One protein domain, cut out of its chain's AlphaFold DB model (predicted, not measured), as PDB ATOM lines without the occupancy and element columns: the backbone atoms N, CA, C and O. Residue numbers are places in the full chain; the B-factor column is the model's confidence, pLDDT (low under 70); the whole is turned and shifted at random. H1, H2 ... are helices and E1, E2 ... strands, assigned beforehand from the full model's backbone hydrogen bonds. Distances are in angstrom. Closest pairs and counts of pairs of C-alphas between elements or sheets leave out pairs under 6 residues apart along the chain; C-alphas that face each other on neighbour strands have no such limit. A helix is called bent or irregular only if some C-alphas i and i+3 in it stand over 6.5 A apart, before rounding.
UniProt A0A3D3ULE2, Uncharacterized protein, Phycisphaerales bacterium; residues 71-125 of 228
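What this domain is: This is residues 71 to 125 of the 228 residues of an uncharacterized protein of Phycisphaerales bacterium (UniProt A0A3D3ULE2). A small three-stranded antiparallel sheet, E1 E2 E3, has a single helix, H1, packed slantwise over one face, and no named element covers the other face. The end of the helix sticks out past the sheet: residues 119 to 124 stand free, of which 119 to 122 belong to H1, and this end and the turn between E1 and E2 lie at the two extremes of the longest axis. The printed part has 55 residues with three named strands and one named helix, in the order E1 E2 E3 H1 along the chain, and its class is mixed, helices and strands. The strands stand in the order E1 - E2 - E3 and form a meander, each strand the antiparallel neighbour of the one before. The whole is compact, with a radius of gyration of the C-alphas of 11.1 A, yet elongated in outline, spanning 34 by 22 by 18 A.

How they stand to each other: The sheet is made of E1, residues 75 to 80, E2, residues 86 to 90, and E3, residues 96 to 99; E2 is the inner strand, and E1 and E3 are the edge strands. E1 and E2 form a hairpin, antiparallel with 154 degrees between their directions. The C-alphas of Tyr 75 and Ser 90 face each other at 4.4 A, and those of Tyr 77 and Phe 88 at 4.6 A. Across this pair, N 76 and O 89 are within hydrogen-bond range at 2.8 A, and N 87 and O 79 at 2.9 A. E2 and E3 form a second hairpin, antiparallel with 153 degrees between their directions. The C-alphas of Ile 87 and Thr 98 face each other at 4.7 A, while N 86 and O 99 are within hydrogen-bond range at 2.7 A, and N 97 and O 88 at 2.9 A. H1, residues 107 to 122, is on the sheet at a height over the sheet of 8.4 A, and the two form two layers, a helix on one face of a sheet. H1 lies over E2, with 5 of its 16 C-alphas falling on that strand; 2 fall on E1, and H1 is only just not over E1. H1 runs slantwise to the strands, at 46 degrees to E2 on the local plane. The closest C-alphas of E1 and H1 are those of Tyr 75 and Arg 111, 5.9 A apart. The closest C-alphas of E2 and H1 are those of Phe 88 and Arg 111, 7.8 A apart. In H1 every O i to N i+4 pair is within hydrogen-bond range.

Where its parts are: E1 begins with C-alpha 75 at (115.411, 125.434, 97.625) and is the longest strand by residues, 15.0 A from first to last C-alpha. E2 measures 13.7 A from His 86 to Ser 90, and E3 measures 9.9 A from Val 96 to Leu 99. H1 begins with C-alpha 107 at (108.833, 121.059, 90.592) and ends with C-alpha 122 at (117.334, 140.887, 97.964), a length of 22.8 A; it is not bent.

The domain as a whole: The two C-alphas farthest apart are those of Asp 82 and Gln 123, 34.4 A. The first and last printed C-alphas, those of Asn 71 and Lys 125, are 27.1 A apart. The printed part has no cut. The links from E1 to E2 and from E2 to E3 are tight, with 5 residues each, and the link from E3 to H1 is short, with 7 residues. The mean pLDDT of the printed part is 78.8; it is under 70 in this model at residues 71 to 73, 82 to 83 and 93 to 95.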
ATOM      1  N   ASN A  71     119.167 117.049  94.928       41.34
ATOM      2  CA  ASN A  71     119.973 118.175  95.391       41.34
ATOM      3  C   ASN A  71     120.579 118.917  94.196       41.34
ATOM      4  O   ASN A  71     121.643 118.523  93.717       41.34
ATOM      5  N   ILE A  72     119.901 119.962  93.718       41.81
ATOM      6  CA  ILE A  72     120.448 120.905  92.732       41.81
ATOM      7  C   ILE A  72     119.914 122.324  93.032       41.81
ATOM      8  O   ILE A  72     119.399 122.964  92.139       41.81
ATOM      9  N   GLY A  73     119.976 122.846  94.268       52.03
ATOM     10  CA  GLY A  73     119.502 124.221  94.526       52.03
ATOM     11  C   GLY A  73     119.466 124.707  95.979       52.03
ATOM     12  O   GLY A  73     119.557 123.910  96.905       52.03
ATOM     13  N   ARG A  74     119.303 126.026  96.171       75.38
ATOM     14  CA  ARG A  74     119.036 126.713  97.453       75.38
ATOM     15  C   ARG A  74     117.628 126.459  97.995       75.38
ATOM     16  O   ARG A  74     117.374 126.807  99.142       75.38
ATOM     17  N   TYR A  75     116.733 125.884  97.196       77.75
ATOM     18  CA  TYR A  75     115.411 125.434  97.625       77.75
ATOM     19  C   TYR A  75     115.269 123.919  97.427       77.75
ATOM     20  O   TYR A  75     115.729 123.368  96.429       77.75
ATOM     21  N   TYR A  76     114.609 123.254  98.369       79.12
ATOM     22  CA  TYR A  76     114.382 121.812  98.411       79.12
ATOM     23  C   TYR A  76     112.885 121.518  98.379       79.12
ATOM     24  O   TYR A  76     112.134 122.085  99.171       79.12
ATOM     25  N   TYR A  77     112.453 120.607  97.506       80.25
ATOM     26  CA  TYR A  77     111.071 120.129  97.476       80.25
ATOM     27  C   TYR A  77     110.861 118.994  98.485       80.25
ATOM     28  O   TYR A  77     111.620 118.025  98.502       80.25
ATOM     29  N   PHE A  78     109.817 119.105  99.309       74.06
ATOM     30  CA  PHE A  78     109.528 118.166 100.401       74.06
ATOM     31  C   PHE A  78     108.290 117.297 100.183       74.06
ATOM     32  O   PHE A  78     108.006 116.433 101.009       74.06
ATOM     33  N   GLY A  79     107.576 117.475  99.071       76.81
ATOM     34  CA  GLY A  79     106.332 116.761  98.797       76.81
ATOM     35  C   GLY A  79     105.108 117.653  98.960       76.81
ATOM     36  O   GLY A  79     105.191 118.874  98.817       76.81
ATOM     37  N   LYS A  80     103.963 117.024  99.227       79.19
ATOM     38  CA  LYS A  80     102.679 117.698  99.446       79.19
ATOM     39  C   LYS A  80     102.257 117.583 100.909       79.19
ATOM     40  O   LYS A  80     102.555 116.574 101.547       79.19
ATOM     41  N   ASN A  81     101.570 118.595 101.429       72.19
ATOM     42  CA  ASN A  81     100.892 118.505 102.723       72.19
ATOM     43  C   ASN A  81      99.543 117.766 102.605       72.19
ATOM     44  O   ASN A  81      99.138 117.361 101.515       72.19
ATOM     45  N   ASP A  82      98.843 117.607 103.733       61.25
ATOM     46  CA  ASP A  82      97.521 116.960 103.799       61.25
ATOM     47  C   ASP A  82      96.464 117.681 102.925       61.25
ATOM     48  O   ASP A  82      95.525 117.046 102.446       61.25
ATOM     49  N   ASP A  83      96.663 118.975 102.646       61.53
ATOM     50  CA  ASP A  83      95.803 119.798 101.785       61.53
ATOM     51  C   ASP A  83      96.158 119.669 100.287       61.53
ATOM     52  O   ASP A  83      95.518 120.287  99.435       61.53
ATOM     53  N   GLY A  84      97.180 118.878  99.949       70.38
ATOM     54  CA  GLY A  84      97.683 118.703  98.588       70.38
ATOM     55  C   GLY A  84      98.672 119.778  98.129       70.38
ATOM     56  O   GLY A  84      99.256 119.621  97.067       70.38
ATOM     57  N   ALA A  85      98.931 120.821  98.916       76.12
ATOM     58  CA  ALA A  85      99.850 121.887  98.536       76.12
ATOM     59  C   ALA A  85     101.315 121.425  98.582       76.12
ATOM     60  O   ALA A  85     101.752 120.758  99.523       76.12
ATOM     61  N   HIS A  86     102.085 121.805  97.567       80.62
ATOM     62  CA  HIS A  86     103.513 121.563  97.425       80.62
ATOM     63  C   HIS A  86     104.326 122.386  98.432       80.62
ATOM     64  O   HIS A  86     104.145 123.596  98.542       80.62
ATOM     65  N   ILE A  87     105.268 121.744  99.128       77.88
ATOM     66  CA  ILE A  87     106.136 122.399 100.114       77.88
ATOM     67  C   ILE A  87     107.568 122.499  99.584       77.88
ATOM     68  O   ILE A  87     108.184 121.488  99.226       77.88
ATOM     69  N   PHE A  88     108.119 123.711  99.626       82.56
ATOM     70  CA  PHE A  88     109.521 124.010  99.359       82.56
ATOM     71  C   PHE A  88     110.171 124.663 100.582       82.56
ATOM     72  O   PHE A  88     109.571 125.511 101.240       82.56
ATOM     73  N   HIS A  89     111.417 124.295 100.869       79.12
ATOM     74  CA  HIS A  89     112.218 124.881 101.945       79.12
ATOM     75  C   HIS A  89     113.494 125.499 101.399       79.12
ATOM     76  O   HIS A  89     114.153 124.885 100.562       79.12
ATOM     77  N   SER A  90     113.879 126.663 101.911       78.31
ATOM     78  CA  SER A  90     115.209 127.217 101.668       78.31
ATOM     79  C   SER A  90     116.303 126.375 102.337       78.31
ATOM     80  O   SER A  90     116.061 125.607 103.269       78.31
ATOM     81  N   GLU A  91     117.542 126.529 101.876       72.88
ATOM     82  CA  GLU A  91     118.707 125.801 102.388       72.88
ATOM     83  C   GLU A  91     119.029 126.110 103.852       72.88
ATOM     84  O   GLU A  91     119.497 125.237 104.588       72.88
ATOM     85  N   ASP A  92     118.752 127.335 104.286       71.12
ATOM     86  CA  ASP A  92     118.882 127.760 105.678       71.12
ATOM     87  C   ASP A  92     117.684 127.361 106.552       71.12
ATOM     88  O   ASP A  92     117.760 127.495 107.776       71.12
ATOM     89  N   TRP A  93     116.626 126.805 105.948       66.75
ATOM     90  CA  TRP A  93     115.374 126.419 106.595       66.75
ATOM     91  C   TRP A  93     114.618 127.573 107.259       66.75
ATOM     92  O   TRP A  93     113.727 127.328 108.075       66.75
ATOM     93  N   GLU A  94     114.959 128.818 106.931       66.94
ATOM     94  CA  GLU A  94     114.264 129.995 107.456       66.94
ATOM     95  C   GLU A  94     112.998 130.309 106.652       66.94
ATOM     96  O   GLU A  94     112.029 130.821 107.214       66.94
ATOM     97  N   THR A  95     112.961 129.914 105.377       69.38
ATOM     98  CA  THR A  95     111.834 130.152 104.475       69.38
ATOM     99  C   THR A  95     111.137 128.843 104.126       69.38
ATOM    100  O   THR A  95     111.752 127.881 103.657       69.38
ATOM    101  N   VAL A  96     109.819 128.825 104.329       77.12
ATOM    102  CA  VAL A  96     108.926 127.760 103.866       77.12
ATOM    103  C   VAL A  96     107.956 128.368 102.869       77.12
ATOM    104  O   VAL A  96     107.219 129.290 103.212       77.12
ATOM    105  N   VAL A  97     107.947 127.841 101.649       78.81
ATOM    106  CA  VAL A  97     106.998 128.239 100.609       78.81
ATOM    107  C   VAL A  97     106.030 127.087 100.400       78.81
ATOM    108  O   VAL A  97     106.440 125.957 100.136       78.81
ATOM    109  N   THR A  98     104.741 127.369 100.563       80.88
ATOM    110  CA  THR A  98     103.663 126.418 100.278       80.88
ATOM    111  C   THR A  98     102.910 126.919  99.058       80.88
ATOM    112  O   THR A  98     102.447 128.056  99.073       80.88
ATOM    113  N   LEU A  99     102.832 126.091  98.022       79.31
ATOM    114  CA  LEU A  99     102.216 126.417  96.738       79.31
ATOM    115  C   LEU A  99     101.109 125.415  96.430       79.31
ATOM    116  O   LEU A  99     101.290 124.213  96.621       79.31
ATOM    117  N   ASP A 100      99.973 125.888  95.941       78.88
ATOM    118  CA  ASP A 100      98.879 125.005  95.542       78.88
ATOM    119  C   ASP A 100      99.247 124.200  94.279       78.88
ATOM    120  O   ASP A 100     100.122 124.577  93.500       78.88
ATOM    121  N   ASP A 101      98.535 123.099  94.018       78.75
ATOM    122  CA  ASP A 101      98.757 122.245  92.833       78.75
ATOM    123  C   ASP A 101      98.694 123.005  91.503       78.75
ATOM    124  O   ASP A 101      99.365 122.653  90.537       78.75
ATOM    125  N   ASN A 102      97.892 124.067  91.448       79.75
ATOM    126  CA  ASN A 102      97.751 124.887  90.249       79.75
ATOM    127  C   ASN A 102      98.935 125.850  90.045       79.75
ATOM    128  O   ASN A 102      99.085 126.403  88.958       79.75
ATOM    129  N   GLU A 103      99.746 126.071  91.080       77.75
ATOM    130  CA  GLU A 103     100.910 126.962  91.067       77.75
ATOM    131  C   GLU A 103     102.206 126.207  90.724       77.75
ATOM    132  O   GLU A 103     103.200 126.830  90.348       77.75
ATOM    133  N   VAL A 104     102.199 124.869  90.795       82.62
ATOM    134  CA  VAL A 104     103.362 124.010  90.516       82.62
ATOM    135  C   VAL A 104     103.092 123.117  89.309       82.62
ATOM    136  O   VAL A 104     102.529 122.031  89.416       82.62
ATOM    137  N   THR A 105     103.531 123.563  88.133       81.75
ATOM    138  CA  THR A 105     103.454 122.768  86.894       81.75
ATOM    139  C   THR A 105     104.625 121.800  86.749       81.75
ATOM    140  O   THR A 105     104.439 120.669  86.302       81.75
ATOM    141  N   ASP A 106     105.819 122.230  87.152       88.75
ATOM    142  CA  ASP A 106     107.030 121.422  87.221       88.75
ATOM    143  C   ASP A 106     107.842 121.817  88.457       88.75
ATOM    144  O   ASP A 106     108.180 122.983  88.646       88.75
ATOM    145  N   VAL A 107     108.163 120.833  89.301       86.31
ATOM    146  CA  VAL A 107     108.833 121.059  90.592       86.31
ATOM    147  C   VAL A 107     110.213 121.682  90.403       86.31
ATOM    148  O   VAL A 107     110.608 122.544  91.190       86.31
ATOM    149  N   GLU A 108     110.947 121.257  89.376       85.69
ATOM    150  CA  GLU A 108     112.306 121.737  89.145       85.69
ATOM    151  C   GLU A 108     112.308 123.165  88.593       85.69
ATOM    152  O   GLU A 108     113.089 123.997  89.059       85.69
ATOM    153  N   GLN A 109     111.386 123.486  87.683       89.25
ATOM    154  CA  GLN A 109     111.161 124.865  87.255       89.25
ATOM    155  C   GLN A 109     110.755 125.757  88.433       89.25
ATOM    156  O   GLN A 109     111.355 126.810  88.629       89.25
ATOM    157  N   THR A 110     109.798 125.327  89.262       89.69
ATOM    158  CA  THR A 110     109.376 126.088  90.446       89.69
ATOM    159  C   THR A 110     110.544 126.332  91.400       89.69
ATOM    160  O   THR A 110     110.691 127.431  91.928       89.69
ATOM    161  N   ARG A 111     111.425 125.348  91.593       87.38
ATOM    162  CA  ARG A 111     112.630 125.511  92.414       87.38
ATOM    163  C   ARG A 111     113.552 126.608  91.866       87.38
ATOM    164  O   ARG A 111     114.030 127.427  92.645       87.38
ATOM    165  N   GLN A 112     113.793 126.638  90.553       89.38
ATOM    166  CA  GLN A 112     114.599 127.688  89.910       89.38
ATOM    167  C   GLN A 112     113.931 129.063  90.014       89.38
ATOM    168  O   GLN A 112     114.600 130.056  90.298       89.38
ATOM    169  N   ASP A 113     112.609 129.111  89.856       91.56
ATOM    170  CA  ASP A 113     111.830 130.340  89.988       91.56
ATOM    171  C   ASP A 113     111.957 130.919  91.406       91.56
ATOM    172  O   ASP A 113     112.177 132.118  91.562       91.56
ATOM    173  N   LEU A 114     111.902 130.077  92.447       89.88
ATOM    174  CA  LEU A 114     112.090 130.502  93.841       89.88
ATOM    175  C   LEU A 114     113.500 131.049  94.109       89.88
ATOM    176  O   LEU A 114     113.654 132.022  94.847       89.88
ATOM    177  N   GLU A 115     114.533 130.471  93.492       88.50
ATOM    178  CA  GLU A 115     115.898 131.003  93.587       88.50
ATOM    179  C   GLU A 115     116.026 132.381  92.946       88.50
ATOM    180  O   GLU A 115     116.695 133.263  93.491       88.50
ATOM    181  N   GLU A 116     115.382 132.583  91.797       91.62
ATOM    182  CA  GLU A 116     115.363 133.882  91.142       91.62
ATOM    183  C   GLU A 116     114.560 134.909  91.955       91.62
ATOM    184  O   GLU A 116     115.024 136.036  92.142       91.62
ATOM    185  N   ILE A 117     113.403 134.522  92.500       90.31
ATOM    186  CA  ILE A 117     112.579 135.376  93.367       90.31
ATOM    187  C   ILE A 117     113.366 135.828  94.598       90.31
ATOM    188  O   ILE A 117     113.342 137.013  94.921       90.31
ATOM    189  N   GLU A 118     114.129 134.938  95.236       87.31
ATOM    190  CA  GLU A 118     115.008 135.291  96.358       87.31
ATOM    191  C   GLU A 118     116.041 136.362  95.956       87.31
ATOM    192  O   GLU A 118     116.266 137.338  96.675       87.31
ATOM    193  N   LEU A 119     116.648 136.240  94.770       88.31
ATOM    194  CA  LEU A 119     117.581 137.252  94.262       88.31
ATOM    195  C   LEU A 119     116.882 138.589  93.977       88.31
ATOM    196  O   LEU A 119     117.447 139.650  94.262       88.31
ATOM    197  N   LEU A 120     115.668 138.565  93.421       88.88
ATOM    198  CA  LEU A 120     114.869 139.766  93.171       88.88
ATOM    199  C   LEU A 120     114.437 140.437  94.482       88.88
ATOM    200  O   LEU A 120     114.528 141.663  94.586       88.88
ATOM    201  N   TYR A 121     114.051 139.650  95.489       86.81
ATOM    202  CA  TYR A 121     113.734 140.104  96.843       86.81
ATOM    203  C   TYR A 121     114.917 140.866  97.447       86.81
ATOM    204  O   TYR A 121     114.775 142.028  97.832       86.81
ATOM    205  N   GLN A 122     116.113 140.268  97.430       86.38
ATOM    206  CA  GLN A 122     117.334 140.887  97.964       86.38
ATOM    207  C   GLN A 122     117.730 142.172  97.222       86.38
ATOM    208  O   GLN A 122     118.333 143.073  97.805       86.38
ATOM    209  N   GLN A 123     117.380 142.282  95.939       89.38
ATOM    210  CA  GLN A 123     117.612 143.478  95.123       89.38
ATOM    211  C   GLN A 123     116.506 144.536  95.261       89.38
ATOM    212  O   GLN A 123     116.610 145.595  94.640       89.38
ATOM    213  N   GLY A 124     115.435 144.260  96.013       88.19
ATOM    214  CA  GLY A 124     114.257 145.124  96.099       88.19
ATOM    215  C   GLY A 124     113.463 145.224  94.790       88.19
ATOM    216  O   GLY A 124     112.693 146.162  94.607       88.19
ATOM    217  N   LYS A 125     113.646 144.281  93.858       91.50
ATOM    218  CA  LYS A 125     112.966 144.247  92.555       91.50
ATOM    219  C   LYS A 125     111.623 143.535  92.661       91.50
ATOM    220  O   LYS A 125     111.431 142.449  92.118       91.50
TER     221      LYS A 125